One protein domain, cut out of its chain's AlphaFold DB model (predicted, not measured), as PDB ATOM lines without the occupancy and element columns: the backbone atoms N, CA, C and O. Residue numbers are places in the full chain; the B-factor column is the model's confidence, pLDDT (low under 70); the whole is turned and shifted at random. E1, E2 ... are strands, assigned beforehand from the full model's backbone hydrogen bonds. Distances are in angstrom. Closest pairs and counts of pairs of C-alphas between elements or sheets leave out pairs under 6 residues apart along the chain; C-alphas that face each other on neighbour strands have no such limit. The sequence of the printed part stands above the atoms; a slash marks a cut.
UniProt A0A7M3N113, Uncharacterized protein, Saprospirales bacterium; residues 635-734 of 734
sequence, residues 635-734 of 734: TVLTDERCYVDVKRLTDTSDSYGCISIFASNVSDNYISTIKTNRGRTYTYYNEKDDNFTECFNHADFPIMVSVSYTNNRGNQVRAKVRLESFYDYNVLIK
ATOM      1  N   THR A 635     -48.926 -46.871  32.247       57.28
ATOM      2  CA  THR A 635     -48.183 -48.098  32.575       57.28
ATOM      3  C   THR A 635     -47.046 -47.762  33.539       57.28
ATOM      4  O   THR A 635     -46.162 -46.973  33.210       57.28
ATOM      5  N   VAL A 636     -47.021 -48.374  34.720       57.88
ATOM      6  CA  VAL A 636     -45.937 -48.208  35.699       57.88
ATOM      7  C   VAL A 636     -44.823 -49.225  35.400       57.88
ATOM      8  O   VAL A 636     -45.066 -50.416  35.258       57.88
ATOM      9  N   LEU A 637     -43.595 -48.738  35.257       57.72
ATOM     10  CA  LEU A 637     -42.370 -49.459  34.905       57.72
ATOM     11  C   LEU A 637     -41.334 -49.241  36.027       57.72
ATOM     12  O   LEU A 637     -40.413 -48.433  35.890       57.72
ATOM     13  N   THR A 638     -41.516 -49.879  37.182       56.97
ATOM     14  CA  THR A 638     -40.770 -49.569  38.418       56.97
ATOM     15  C   THR A 638     -39.766 -50.634  38.845       56.97
ATOM     16  O   THR A 638     -39.881 -51.801  38.491       56.97
ATOM     17  N   ASP A 639     -38.789 -50.215  39.654       57.47
ATOM     18  CA  ASP A 639     -38.009 -51.062  40.565       57.47
ATOM     19  C   ASP A 639     -38.913 -51.556  41.714       57.47
ATOM     20  O   ASP A 639     -39.657 -50.760  42.289       57.47
ATOM     21  N   GLU A 640     -38.843 -52.844  42.075       57.44
ATOM     22  CA  GLU A 640     -39.666 -53.499  43.122       57.44
ATOM     23  C   GLU A 640     -39.538 -52.858  44.521       57.44
ATOM     24  O   GLU A 640     -40.259 -53.200  45.457       57.44
ATOM     25  N   ARG A 641     -38.582 -51.942  44.701       58.81
ATOM     26  CA  ARG A 641     -38.261 -51.304  45.985       58.81
ATOM     27  C   ARG A 641     -38.912 -49.933  46.180       58.81
ATOM     28  O   ARG A 641     -38.603 -49.282  47.176       58.81
ATOM     29  N   CYS A 642     -39.779 -49.499  45.265       62.31
ATOM     30  CA  CYS A 642     -40.586 -48.285  45.410       62.31
ATOM     31  C   CYS A 642     -42.076 -48.572  45.239       62.31
ATOM     32  O   CYS A 642     -42.477 -49.460  44.488       62.31
ATOM     33  N   TYR A 643     -42.898 -47.788  45.926       62.31
ATOM     34  CA  TYR A 643     -44.337 -47.740  45.700       62.31
ATOM     35  C   TYR A 643     -44.646 -46.582  44.758       62.31
ATOM     36  O   TYR A 643     -44.130 -45.489  44.959       62.31
ATOM     37  N   VAL A 644     -45.483 -46.802  43.744       63.75
ATOM     38  CA  VAL A 644     -45.924 -45.743  42.831       63.75
ATOM     39  C   VAL A 644     -47.439 -45.773  42.721       63.75
ATOM     40  O   VAL A 644     -48.014 -46.784  42.332       63.75
ATOM     41  N   ASP A 645     -48.065 -44.656  43.058       61.12
ATOM     42  CA  ASP A 645     -49.493 -44.401  42.943       61.12
ATOM     43  C   ASP A 645     -49.719 -43.338  41.870       61.12
ATOM     44  O   ASP A 645     -49.107 -42.271  41.900       61.12
ATOM     45  N   VAL A 646     -50.567 -43.642  40.894       65.38
ATOM     46  CA  VAL A 646     -50.894 -42.734  39.794       65.38
ATOM     47  C   VAL A 646     -52.387 -42.483  39.832       65.38
ATOM     48  O   VAL A 646     -53.195 -43.342  39.483       65.38
ATOM     49  N   LYS A 647     -52.762 -41.273  40.230       64.75
ATOM     50  CA  LYS A 647     -54.152 -40.855  40.332       64.75
ATOM     51  C   LYS A 647     -54.491 -39.886  39.209       64.75
ATOM     52  O   LYS A 647     -53.926 -38.798  39.135       64.75
ATOM     53  N   ARG A 648     -55.448 -40.263  38.362       67.44
ATOM     54  CA  ARG A 648     -56.101 -39.344  37.419       67.44
ATOM     55  C   ARG A 648     -57.023 -38.411  38.204       67.44
ATOM     56  O   ARG A 648     -57.811 -38.888  39.020       67.44
ATOM     57  N   LEU A 649     -56.891 -37.101  38.008       57.25
ATOM     58  CA  LEU A 649     -57.604 -36.110  38.822       57.25
ATOM     59  C   LEU A 649     -58.905 -35.602  38.191       57.25
ATOM     60  O   LEU A 649     -59.849 -35.323  38.929       57.25
ATOM     61  N   THR A 650     -58.977 -35.485  36.863       59.19
ATOM     62  CA  THR A 650     -60.134 -34.917  36.148       59.19
ATOM     63  C   THR A 650     -60.325 -35.547  34.758       59.19
ATOM     64  O   THR A 650     -59.374 -36.001  34.116       59.19
ATOM     65  N   ASP A 651     -61.579 -35.551  34.287       52.91
ATOM     66  CA  ASP A 651     -61.996 -36.015  32.950       52.91
ATOM     67  C   ASP A 651     -62.341 -34.847  31.998       52.91
ATOM     68  O   ASP A 651     -62.678 -35.066  30.837       52.91
ATOM     69  N   THR A 652     -62.274 -33.600  32.475       48.81
ATOM     70  CA  THR A 652     -62.762 -32.400  31.775       48.81
ATOM     71  C   THR A 652     -61.643 -31.672  31.019       48.81
ATOM     72  O   THR A 652     -60.621 -31.327  31.602       48.81
ATOM     73  N   SER A 653     -61.870 -31.421  29.729       45.56
ATOM     74  CA  SER A 653     -60.915 -31.149  28.639       45.56
ATOM     75  C   SER A 653     -60.162 -29.809  28.615       45.56
ATOM     76  O   SER A 653     -59.519 -29.520  27.606       45.56
ATOM     77  N   ASP A 654     -60.230 -28.990  29.664       53.62
ATOM     78  CA  ASP A 654     -59.817 -27.578  29.564       53.62
ATOM     79  C   ASP A 654     -58.520 -27.242  30.327       53.62
ATOM     80  O   ASP A 654     -58.026 -26.118  30.234       53.62
ATOM     81  N   SER A 655     -57.932 -28.195  31.057       54.09
ATOM     82  CA  SER A 655     -56.621 -28.037  31.699       54.09
ATOM     83  C   SER A 655     -55.492 -28.562  30.806       54.09
ATOM     84  O   SER A 655     -55.640 -29.530  30.061       54.09
ATOM     85  N   TYR A 656     -54.336 -27.899  30.870       57.81
ATOM     86  CA  TYR A 656     -53.126 -28.182  30.096       57.81
ATOM     87  C   TYR A 656     -52.426 -29.500  30.515       57.81
ATOM     88  O   TYR A 656     -51.211 -29.517  30.653       57.81
ATOM     89  N   GLY A 657     -53.160 -30.596  30.760       64.19
ATOM     90  CA  GLY A 657     -52.624 -31.931  31.065       64.19
ATOM     91  C   GLY A 657     -51.482 -31.908  32.080       64.19
ATOM     92  O   GLY A 657     -50.347 -32.257  31.743       64.19
ATOM     93  N   CYS A 658     -51.765 -31.415  33.283       77.62
ATOM     94  CA  CYS A 658     -50.755 -31.125  34.286       77.62
ATOM     95  C   CYS A 658     -50.392 -32.384  35.082       77.62
ATOM     96  O   CYS A 658     -51.247 -33.092  35.619       77.62
ATOM     97  N   ILE A 659     -49.096 -32.677  35.154       76.88
ATOM     98  CA  ILE A 659     -48.552 -33.842  35.848       76.88
ATOM     99  C   ILE A 659     -47.834 -33.353  37.092       76.88
ATOM    100  O   ILE A 659     -46.813 -32.678  36.978       76.88
ATOM    101  N   SER A 660     -48.350 -33.749  38.254       77.94
ATOM    102  CA  SER A 660     -47.723 -33.500  39.547       77.94
ATOM    103  C   SER A 660     -46.970 -34.738  40.022       77.94
ATOM    104  O   SER A 660     -47.564 -35.815  40.116       77.94
ATOM    105  N   ILE A 661     -45.685 -34.611  40.346       77.62
ATOM    106  CA  ILE A 661     -44.876 -35.719  40.871       77.62
ATOM    107  C   ILE A 661     -44.545 -35.453  42.334       77.62
ATOM    108  O   ILE A 661     -43.917 -34.452  42.667       77.62
ATOM    109  N   PHE A 662     -44.920 -36.394  43.193       74.56
ATOM    110  CA  PHE A 662     -44.647 -36.371  44.622       74.56
ATOM    111  C   PHE A 662     -43.719 -37.526  44.963       74.56
ATOM    112  O   PHE A 662     -43.949 -38.652  44.522       74.56
ATOM    113  N   ALA A 663     -42.695 -37.280  45.772       70.88
ATOM    114  CA  ALA A 663     -41.845 -38.337  46.293       70.88
ATOM    115  C   ALA A 663     -41.687 -38.201  47.806       70.88
ATOM    116  O   ALA A 663     -41.378 -37.122  48.298       70.88
ATOM    117  N   SER A 664     -41.891 -39.287  48.552       66.25
ATOM    118  CA  SER A 664     -41.684 -39.307  50.009       66.25
ATOM    119  C   SER A 664     -40.555 -40.265  50.390       66.25
ATOM    120  O   SER A 664     -40.315 -41.231  49.677       66.25
ATOM    121  N   ASN A 665     -39.876 -40.018  51.517       65.69
ATOM    122  CA  ASN A 665     -38.772 -40.847  52.041       65.69
ATOM    123  C   ASN A 665     -37.534 -40.974  51.121       65.69
ATOM    124  O   ASN A 665     -36.802 -41.967  51.180       65.69
ATOM    125  N   VAL A 666     -37.268 -39.954  50.301       67.56
ATOM    126  CA  VAL A 666     -36.104 -39.886  49.404       67.56
ATOM    127  C   VAL A 666     -34.918 -39.152  50.063       67.56
ATOM    128  O   VAL A 666     -35.111 -38.217  50.839       67.56
ATOM    129  N   SER A 667     -33.676 -39.585  49.802       65.56
ATOM    130  CA  SER A 667     -32.455 -38.883  50.264       65.56
ATOM    131  C   SER A 667     -32.079 -37.694  49.356       65.56
ATOM    132  O   SER A 667     -32.717 -37.491  48.326       65.56
ATOM    133  N   ASP A 668     -31.022 -36.942  49.706       66.62
ATOM    134  CA  ASP A 668     -30.528 -35.715  49.031       66.62
ATOM    135  C   ASP A 668     -30.012 -35.904  47.584       66.62
ATOM    136  O   ASP A 668     -29.236 -35.096  47.093       66.62
ATOM    137  N   ASN A 669     -30.375 -36.988  46.898       70.31
ATOM    138  CA  ASN A 669     -30.008 -37.257  45.505       70.31
ATOM    139  C   ASN A 669     -31.242 -37.720  44.714       70.31
ATOM    140  O   ASN A 669     -31.239 -38.787  44.094       70.31
ATOM    141  N   TYR A 670     -32.319 -36.935  44.793       79.44
ATOM    142  CA  TYR A 670     -33.553 -37.146  44.039       79.44
ATOM    143  C   TYR A 670     -33.471 -36.487  42.660       79.44
ATOM    144  O   TYR A 670     -33.172 -35.296  42.538       79.44
ATOM    145  N   ILE A 671     -33.766 -37.270  41.623       82.31
ATOM    146  CA  ILE A 671     -33.886 -36.799  40.246       82.31
ATOM    147  C   ILE A 671     -35.213 -37.296  39.693       82.31
ATOM    148  O   ILE A 671     -35.433 -38.507  39.620       82.31
ATOM    149  N   SER A 672     -36.065 -36.383  39.240       84.19
ATOM    150  CA  SER A 672     -37.218 -36.725  38.411       84.19
ATOM    151  C   SER A 672     -37.024 -36.204  36.998       84.19
ATOM    152  O   SER A 672     -36.315 -35.233  36.736       84.19
ATOM    153  N   THR A 673     -37.581 -36.920  36.037       83.94
ATOM    154  CA  THR A 673     -37.435 -36.617  34.624       83.94
ATOM    155  C   THR A 673     -38.744 -36.898  33.917       83.94
ATOM    156  O   THR A 673     -39.268 -38.003  34.014       83.94
ATOM    157  N   ILE A 674     -39.254 -35.928  33.170       85.12
ATOM    158  CA  ILE A 674     -40.428 -36.096  32.319       85.12
ATOM    159  C   ILE A 674     -39.978 -36.026  30.864       85.12
ATOM    160  O   ILE A 674     -39.432 -35.016  30.423       85.12
ATOM    161  N   LYS A 675     -40.190 -37.098  30.102       88.56
ATOM    162  CA  LYS A 675     -39.857 -37.166  28.678       88.56
ATOM    163  C   LYS A 675     -41.119 -37.300  27.838       88.56
ATOM    164  O   LYS A 675     -41.847 -38.274  27.959       88.56
ATOM    165  N   THR A 676     -41.349 -36.333  26.967       88.12
ATOM    166  CA  THR A 676     -42.507 -36.295  26.059       88.12
ATOM    167  C   THR A 676     -42.263 -37.123  24.795       88.12
ATOM    168  O   THR A 676     -41.114 -37.379  24.416       88.12
ATOM    169  N   ASN A 677     -43.335 -37.472  24.084       86.12
ATOM    170  CA  ASN A 677     -43.284 -38.179  22.800       86.12
ATOM    171  C   ASN A 677     -42.522 -37.400  21.709       86.12
ATOM    172  O   ASN A 677     -41.895 -37.979  20.827       86.12
ATOM    173  N   ARG A 678     -42.487 -36.066  21.808       83.25
ATOM    174  CA  ARG A 678     -41.717 -35.189  20.908       83.25
ATOM    175  C   ARG A 678     -40.222 -35.121  21.241       83.25
ATOM    176  O   ARG A 678     -39.495 -34.328  20.652       83.25
ATOM    177  N   GLY A 679     -39.760 -35.912  22.209       84.25
ATOM    178  CA  GLY A 679     -38.357 -35.991  22.608       84.25
ATOM    179  C   GLY A 679     -37.899 -34.897  23.575       84.25
ATOM    180  O   GLY A 679     -36.749 -34.946  24.018       84.25
ATOM    181  N   ARG A 680     -38.768 -33.948  23.962       87.19
ATOM    182  CA  ARG A 680     -38.442 -32.965  25.012       87.19
ATOM    183  C   ARG A 680     -38.310 -33.675  26.349       87.19
ATOM    184  O   ARG A 680     -39.154 -34.511  26.677       87.19
ATOM    185  N   THR A 681     -37.263 -33.334  27.088       87.00
ATOM    186  CA  THR A 681     -36.941 -33.923  28.387       87.00
ATOM    187  C   THR A 681     -36.810 -32.801  29.404       87.00
ATOM    188  O   THR A 681     -36.022 -31.882  29.194       87.00
ATOM    189  N   TYR A 682     -37.579 -32.891  30.481       84.44
ATOM    190  CA  TYR A 682     -37.562 -31.969  31.608       84.44
ATOM    191  C   TYR A 682     -36.963 -32.713  32.794       84.44
ATOM    192  O   TYR A 682     -37.503 -33.746  33.183       84.44
ATOM    193  N   THR A 683     -35.832 -32.243  33.316       84.94
ATOM    194  CA  THR A 683     -35.125 -32.893  34.426       84.94
ATOM    195  C   THR A 683     -35.112 -31.967  35.625       84.94
ATOM    196  O   THR A 683     -34.700 -30.816  35.502       84.94
ATOM    197  N   TYR A 684     -35.503 -32.495  36.779       80.31
ATOM    198  CA  TYR A 684     -35.581 -31.762  38.033       80.31
ATOM    199  C   TYR A 684     -34.620 -32.387  39.043       80.31
ATOM    200  O   TYR A 684     -34.568 -33.615  39.183       80.31
ATOM    201  N   TYR A 685     -33.839 -31.542  39.716       79.88
ATOM    202  CA  TYR A 685     -32.827 -31.948  40.688       79.88
ATOM    203  C   TYR A 685     -33.123 -31.315  42.048       79.88
ATOM    204  O   TYR A 685     -33.191 -30.100  42.156       79.88
ATOM    205  N   ASN A 686     -33.183 -32.160  43.076       62.88
ATOM    206  CA  ASN A 686     -32.822 -31.826  44.453       62.88
ATOM    207  C   ASN A 686     -33.487 -30.613  45.139       62.88
ATOM    208  O   ASN A 686     -32.797 -29.777  45.719       62.88
ATOM    209  N   GLU A 687     -34.818 -30.588  45.197       57.31
ATOM    210  CA  GLU A 687     -35.559 -29.771  46.170       57.31
ATOM    211  C   GLU A 687     -36.527 -30.691  46.922       57.31
ATOM    212  O   GLU A 687     -37.387 -31.340  46.330       57.31
ATOM    213  N   LYS A 688     -36.292 -30.854  48.229       54.69
ATOM    214  CA  LYS A 688     -36.911 -31.893  49.068       54.69
ATOM    215  C   LYS A 688     -38.405 -31.678  49.338       54.69
ATOM    216  O   LYS A 688     -39.026 -32.605  49.843       54.69
ATOM    217  N   ASP A 689     -38.959 -30.514  48.990       53.56
ATOM    218  CA  ASP A 689     -40.271 -30.072  49.473       53.56
ATOM    219  C   ASP A 689     -41.143 -29.317  48.447       53.56
ATOM    220  O   ASP A 689     -42.001 -28.545  48.861       53.56
ATOM    221  N   ASP A 690     -41.027 -29.563  47.133       51.62
ATOM    222  CA  ASP A 690     -41.971 -28.973  46.165       51.62
ATOM    223  C   ASP A 690     -42.640 -29.986  45.218       51.62
ATOM    224  O   ASP A 690     -42.017 -30.868  44.623       51.62
ATOM    225  N   ASN A 691     -43.965 -29.840  45.093       58.28
ATOM    226  CA  ASN A 691     -44.839 -30.602  44.205       58.28
ATOM    227  C   ASN A 691     -44.580 -30.177  42.758       58.28
ATOM    228  O   ASN A 691     -45.120 -29.170  42.294       58.28
ATOM    229  N   PHE A 692     -43.770 -30.936  42.024       65.56
ATOM    230  CA  PHE A 692     -43.460 -30.584  40.641       65.56
ATOM    231  C   PHE A 692     -44.672 -30.801  39.757       65.56
ATOM    232  O   PHE A 692     -44.982 -31.944  39.439       65.56
ATOM    233  N   THR A 693     -45.321 -29.708  39.362       72.75
ATOM    234  CA  THR A 693     -46.442 -29.707  38.424       72.75
ATOM    235  C   THR A 693     -45.982 -29.088  37.116       72.75
ATOM    236  O   THR A 693     -45.651 -27.907  37.085       72.75
ATOM    237  N   GLU A 694     -45.962 -29.868  36.040       80.81
ATOM    238  CA  GLU A 694     -45.694 -29.357  34.693       80.81
ATOM    239  C   GLU A 694     -46.862 -29.696  33.776       80.81
ATOM    240  O   GLU A 694     -47.460 -30.767  33.896       80.81
ATOM    241  N   CYS A 695     -47.188 -28.781  32.872       82.88
ATOM    242  CA  CYS A 695     -48.367 -28.875  32.030       82.88
ATOM    243  C   CYS A 695     -47.967 -29.143  30.574       82.88
ATOM    244  O   CYS A 695     -47.099 -28.488  29.996       82.88
ATOM    245  N   PHE A 696     -48.598 -30.146  29.975       80.44
ATOM    246  CA  PHE A 696     -48.261 -30.673  28.660       80.44
ATOM    247  C   PHE A 696     -49.426 -30.494  27.689       80.44
ATOM    248  O   PHE A 696     -50.545 -30.206  28.085       80.44
ATOM    249  N   ASN A 697     -49.193 -30.655  26.389       81.25
ATOM    250  CA  ASN A 697     -50.276 -30.674  25.405       81.25
ATOM    251  C   ASN A 697     -50.572 -32.107  24.960       81.25
ATOM    252  O   ASN A 697     -49.727 -32.992  25.071       81.25
ATOM    253  N   HIS A 698     -51.743 -32.338  24.360       75.94
ATOM    254  CA  HIS A 698     -52.147 -33.665  23.871       75.94
ATOM    255  C   HIS A 698     -51.085 -34.338  22.987       75.94
ATOM    256  O   HIS A 698     -50.846 -35.538  23.074       75.94
ATOM    257  N   ALA A 699     -50.397 -33.562  22.149       81.06
ATOM    258  CA  ALA A 699     -49.372 -34.078  21.248       81.06
ATOM    259  C   ALA A 699     -48.036 -34.445  21.930       81.06
ATOM    260  O   ALA A 699     -47.148 -34.982  21.266       81.06
ATOM    261  N   ASP A 700     -47.876 -34.143  23.219       80.50
ATOM    262  CA  ASP A 700     -46.708 -34.528  24.012       80.50
ATOM    263  C   ASP A 700     -46.844 -35.948  24.591       80.50
ATOM    264  O   ASP A 700     -45.846 -36.518  25.036       80.50
ATOM    265  N   PHE A 701     -48.041 -36.544  24.526       77.44
ATOM    266  CA  PHE A 701     -48.305 -37.916  24.956       77.44
ATOM    267  C   PHE A 701     -47.941 -38.948  23.862       77.44
ATOM    268  O   PHE A 701     -48.047 -38.654  22.665       77.44
ATOM    269  N   PRO A 702     -47.485 -40.159  24.244       82.00
ATOM    270  CA  PRO A 702     -47.274 -40.617  25.616       82.00
ATOM    271  C   PRO A 702     -46.097 -39.929  26.320       82.00
ATOM    272  O   PRO A 702     -45.062 -39.649  25.714       82.00
ATOM    273  N   ILE A 703     -46.261 -39.679  27.617       83.38
ATOM    274  CA  ILE A 703     -45.254 -39.053  28.475       83.38
ATOM    275  C   ILE A 703     -44.594 -40.118  29.347       83.38
ATOM    276  O   ILE A 703     -45.255 -40.990  29.894       83.38
ATOM    277  N   MET A 704     -43.276 -40.045  29.499       85.50
ATOM    278  CA  MET A 704     -42.502 -40.883  30.402       85.50
ATOM    279  C   MET A 704     -42.069 -40.089  31.619       85.50
ATOM    280  O   MET A 704     -41.142 -39.289  31.538       85.50
ATOM    281  N   VAL A 705     -42.687 -40.354  32.755       83.75
ATOM    282  CA  VAL A 705     -42.186 -39.917  34.051       83.75
ATOM    283  C   VAL A 705     -41.141 -40.927  34.508       83.75
ATOM    284  O   VAL A 705     -41.357 -42.128  34.454       83.75
ATOM    285  N   SER A 706     -39.964 -40.476  34.903       84.88
ATOM    286  CA  SER A 706     -38.888 -41.299  35.447       84.88
ATOM    287  C   SER A 706     -38.409 -40.652  36.728       84.88
ATOM    288  O   SER A 706     -38.204 -39.449  36.761       84.88
ATOM    289  N   VAL A 707     -38.210 -41.431  37.775       82.12
ATOM    290  CA  VAL A 707     -37.691 -40.949  39.047       82.12
ATOM    291  C   VAL A 707     -36.560 -41.861  39.482       82.12
ATOM    292  O   VAL A 707     -36.673 -43.079  39.415       82.12
ATOM    293  N   SER A 708     -35.445 -41.277  39.898       82.31
ATOM    294  CA  SER A 708     -34.283 -41.980  40.425       82.31
ATOM    295  C   SER A 708     -33.879 -41.326  41.733       82.31
ATOM    296  O   SER A 708     -33.595 -40.134  41.760       82.31
ATOM    297  N   TYR A 709     -33.806 -42.105  42.805       80.50
ATOM    298  CA  TYR A 709     -33.363 -41.621  44.108       80.50
ATOM    299  C   TYR A 709     -32.606 -42.709  44.865       80.50
ATOM    300  O   TYR A 709     -32.668 -43.883  44.508       80.50
ATOM    301  N   THR A 710     -31.888 -42.333  45.918       77.62
ATOM    302  CA  THR A 710     -31.312 -43.300  46.858       77.62
ATOM    303  C   THR A 710     -32.219 -43.389  48.082       77.62
ATOM    304  O   THR A 710     -32.540 -42.359  48.679       77.62
ATOM    305  N   ASN A 711     -32.687 -44.583  48.443       75.00
ATOM    306  CA  ASN A 711     -33.564 -44.744  49.605       75.00
ATOM    307  C   ASN A 711     -32.788 -44.620  50.929       75.00
ATOM    308  O   ASN A 711     -31.558 -44.587  50.955       75.00
ATOM    309  N   ASN A 712     -33.507 -44.597  52.051       69.44
ATOM    310  CA  ASN A 712     -32.935 -44.494  53.400       69.44
ATOM    311  C   ASN A 712     -31.968 -45.634  53.795       69.44
ATOM    312  O   ASN A 712     -31.294 -45.534  54.816       69.44
ATOM    313  N   ARG A 713     -31.868 -46.703  52.994       71.69
ATOM    314  CA  ARG A 713     -30.905 -47.804  53.166       71.69
ATOM    315  C   ARG A 713     -29.674 -47.672  52.261       71.69
ATOM    316  O   ARG A 713     -28.898 -48.618  52.170       71.69
ATOM    317  N   GLY A 714     -29.506 -46.546  51.564       73.81
ATOM    318  CA  GLY A 714     -28.370 -46.292  50.672       73.81
ATOM    319  C   GLY A 714     -28.470 -46.966  49.299       73.81
ATOM    320  O   GLY A 714     -27.519 -46.909  48.524       73.81
ATOM    321  N   ASN A 715     -29.606 -47.588  48.964       74.38
ATOM    322  CA  ASN A 715     -29.787 -48.258  47.677       74.38
ATOM    323  C   ASN A 715     -30.323 -47.295  46.624       74.38
ATOM    324  O   ASN A 715     -31.284 -46.573  46.887       74.38
ATOM    325  N   GLN A 716     -29.770 -47.348  45.412       78.19
ATOM    326  CA  GLN A 716     -30.332 -46.631  44.272       78.19
ATOM    327  C   GLN A 716     -31.631 -47.310  43.814       78.19
ATOM    328  O   GLN A 716     -31.653 -48.519  43.569       78.19
ATOM    329  N   VAL A 717     -32.689 -46.514  43.690       74.38
ATOM    330  CA  VAL A 717     -34.046 -46.898  43.299       74.38
ATOM    331  C   VAL A 717     -34.436 -46.103  42.059       74.38
ATOM    332  O   VAL A 717     -34.170 -44.901  41.983       74.38
ATOM    333  N   ARG A 718     -35.046 -46.766  41.068       79.81
ATOM    334  CA  ARG A 718     -35.519 -46.119  39.837       79.81
ATOM    335  C   ARG A 718     -36.948 -46.537  39.497       79.81
ATOM    336  O   ARG A 718     -37.218 -47.703  39.246       79.81
ATOM    337  N   ALA A 719     -37.846 -45.570  39.422       77.62
ATOM    338  CA  ALA A 719     -39.220 -45.728  38.976       77.62
ATOM    339  C   ALA A 719     -39.394 -45.116  37.586       77.62
ATOM    340  O   ALA A 719     -38.809 -44.075  37.289       77.62
ATOM    341  N   LYS A 720     -40.226 -45.710  36.736       81.31
ATOM    342  CA  LYS A 720     -40.739 -45.050  35.535       81.31
ATOM    343  C   LYS A 720     -42.243 -45.249  35.443       81.31
ATOM    344  O   LYS A 720     -42.758 -46.260  35.891       81.31
ATOM    345  N   VAL A 721     -42.948 -44.291  34.868       78.56
ATOM    346  CA  VAL A 721     -44.381 -44.338  34.602       78.56
ATOM    347  C   VAL A 721     -44.601 -43.764  33.214       78.56
ATOM    348  O   VAL A 721     -44.233 -42.628  32.933       78.56
ATOM    349  N   ARG A 722     -45.201 -44.553  32.333       81.31
ATOM    350  CA  ARG A 722     -45.674 -44.119  31.027       81.31
ATOM    351  C   ARG A 722     -47.107 -43.648  31.154       81.31
ATOM    352  O   ARG A 722     -47.946 -44.445  31.523       81.31
ATOM    353  N   LEU A 723     -47.411 -42.409  30.816       79.69
ATOM    354  CA  LEU A 723     -48.772 -41.895  30.722       79.69
ATOM    355  C   LEU A 723     -49.153 -41.892  29.237       79.69
ATOM    356  O   LEU A 723     -48.510 -41.218  28.438       79.69
ATOM    357  N   GLU A 724     -50.137 -42.695  28.850       74.12
ATOM    358  CA  GLU A 724     -50.552 -42.932  27.458       74.12
ATOM    359  C   GLU A 724     -51.614 -41.935  26.971       74.12
ATOM    360  O   GLU A 724     -51.826 -41.808  25.768       74.12
ATOM    361  N   SER A 725     -52.307 -41.231  27.871       69.12
ATOM    362  CA  SER A 725     -53.432 -40.356  27.505       69.12
ATOM    363  C   SER A 725     -53.396 -39.007  28.216       69.12
ATOM    364  O   SER A 725     -52.913 -38.913  29.343       69.12
ATOM    365  N   PHE A 726     -53.938 -37.984  27.553       73.56
ATOM    366  CA  PHE A 726     -53.960 -36.591  27.999       73.56
ATOM    367  C   PHE A 726     -54.952 -36.358  29.152       73.56
ATOM    368  O   PHE A 726     -56.145 -36.219  28.897       73.56
ATOM    369  N   TYR A 727     -54.458 -36.314  30.395       70.38
ATOM    370  CA  TYR A 727     -55.224 -35.990  31.610       70.38
ATOM    371  C   TYR A 727     -54.338 -35.286  32.644       70.38
ATOM    372  O   TYR A 727     -53.112 -35.283  32.510       70.38
ATOM    373  N   ASP A 728     -54.959 -34.750  33.694       70.94
ATOM    374  CA  ASP A 728     -54.245 -34.336  34.898       70.94
ATOM    375  C   ASP A 728     -53.920 -35.564  35.757       70.94
ATOM    376  O   ASP A 728     -54.807 -36.366  36.087       70.94
ATOM    377  N   TYR A 729     -52.651 -35.706  36.139       73.44
ATOM    378  CA  TYR A 729     -52.169 -36.838  36.929       73.44
ATOM    379  C   TYR A 729     -51.432 -36.374  38.177       73.44
ATOM    380  O   TYR A 729     -50.568 -35.504  38.112       73.44
ATOM    381  N   ASN A 730     -51.688 -37.055  39.291       74.25
ATOM    382  CA  ASN A 730     -50.800 -37.070  40.446       74.25
ATOM    383  C   ASN A 730     -50.051 -38.396  40.477       74.25
ATOM    384  O   ASN A 730     -50.668 -39.450  40.599       74.25
ATOM    385  N   VAL A 731     -48.726 -38.339  40.394       75.06
ATOM    386  CA  VAL A 731     -47.836 -39.493  40.512       75.06
ATOM    387  C   VAL A 731     -47.126 -39.404  41.856       75.06
ATOM    388  O   VAL A 731     -46.209 -38.606  42.024       75.06
ATOM    389  N   LEU A 732     -47.546 -40.207  42.824       72.06
ATOM    390  CA  LEU A 732     -46.925 -40.309  44.137       72.06
ATOM    391  C   LEU A 732     -45.999 -41.519  44.192       72.06
ATOM    392  O   LEU A 732     -46.416 -42.642  43.955       72.06
ATOM    393  N   ILE A 733     -44.747 -41.294  44.565       69.94
ATOM    394  CA  ILE A 733     -43.719 -42.321  44.692       69.94
ATOM    395  C   ILE A 733     -43.271 -42.382  46.156       69.94
ATOM    396  O   ILE A 733     -42.951 -41.355  46.751       69.94
ATOM    397  N   LYS A 734     -43.259 -43.565  46.766       65.50
ATOM    398  CA  LYS A 734     -42.812 -43.768  48.153       65.50
ATOM    399  C   LYS A 734     -41.708 -44.802  48.274       65.50
ATOM    400  O   LYS A 734     -41.625 -45.699  47.398       65.50
TER     401      LYS A 734
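Overview. This is residues 635 to 734 of the 734 residues of an uncharacterized protein of Saprospirales bacterium (UniProt A0A7M3N113). Two sheets lie face to face as a sandwich, E1, E8, E7, E4 and E5 in one layer and E2, E9, E3 and E6 in the other, with the strands of the two layers at 19 degrees. The chain passes from one layer to the other at several links, among them E3 to E4 and E8 to E9. The 100 printed residues include nine named strands, E1 to E9 in chain order, and no named helix, class all strand; the first sheet is antiparallel, the second mixed. The whole is compact, radius of gyration of the C-alphas 13.1 A, and elongated, spanning 42 by 25 by 24 A.

Arrangement. In the larger sheet E7, residues 703 to 710, and E8, residues 716 to 723, form an antiparallel hairpin, with N 705 and O 721 2.8 A apart. Edge strand E1, residues 635 to 638, is antiparallel to E8, with N 637 and O 720 2.7 A apart. E4, residues 671 to 675, is antiparallel to E7, N 673 to O 706 2.7 A, and forms a hairpin with edge strand E5, residues 681 to 685, N 674 to O 682 2.8 A. In the other sheet E9, residues 729 to 733, is parallel to E3, residues 658 to 663, N 731 to O 660 2.8 A. Edge strands E2, residues 644 to 648, and E6, residues 692 to 695, are antiparallel to E9 and E3, with N 645 to O 732 and N 659 to O 694 each 2.8 A.

Along the chain. E7 is 23.5 A long, E8 23.4 A and E3 16.6 A. C-alpha 635 is at (-48.183, -48.098, 32.575) and C-alpha 733 at (-43.719, -42.321, 44.692).

Size, cuts and confidence. The farthest C-alphas, of Asp 654 and Arg 713, are 42.5 A apart. The printed part has no cut and no long link. Mean pLDDT of the printed part is 71.9; residues 635 to 657 are among those under 70.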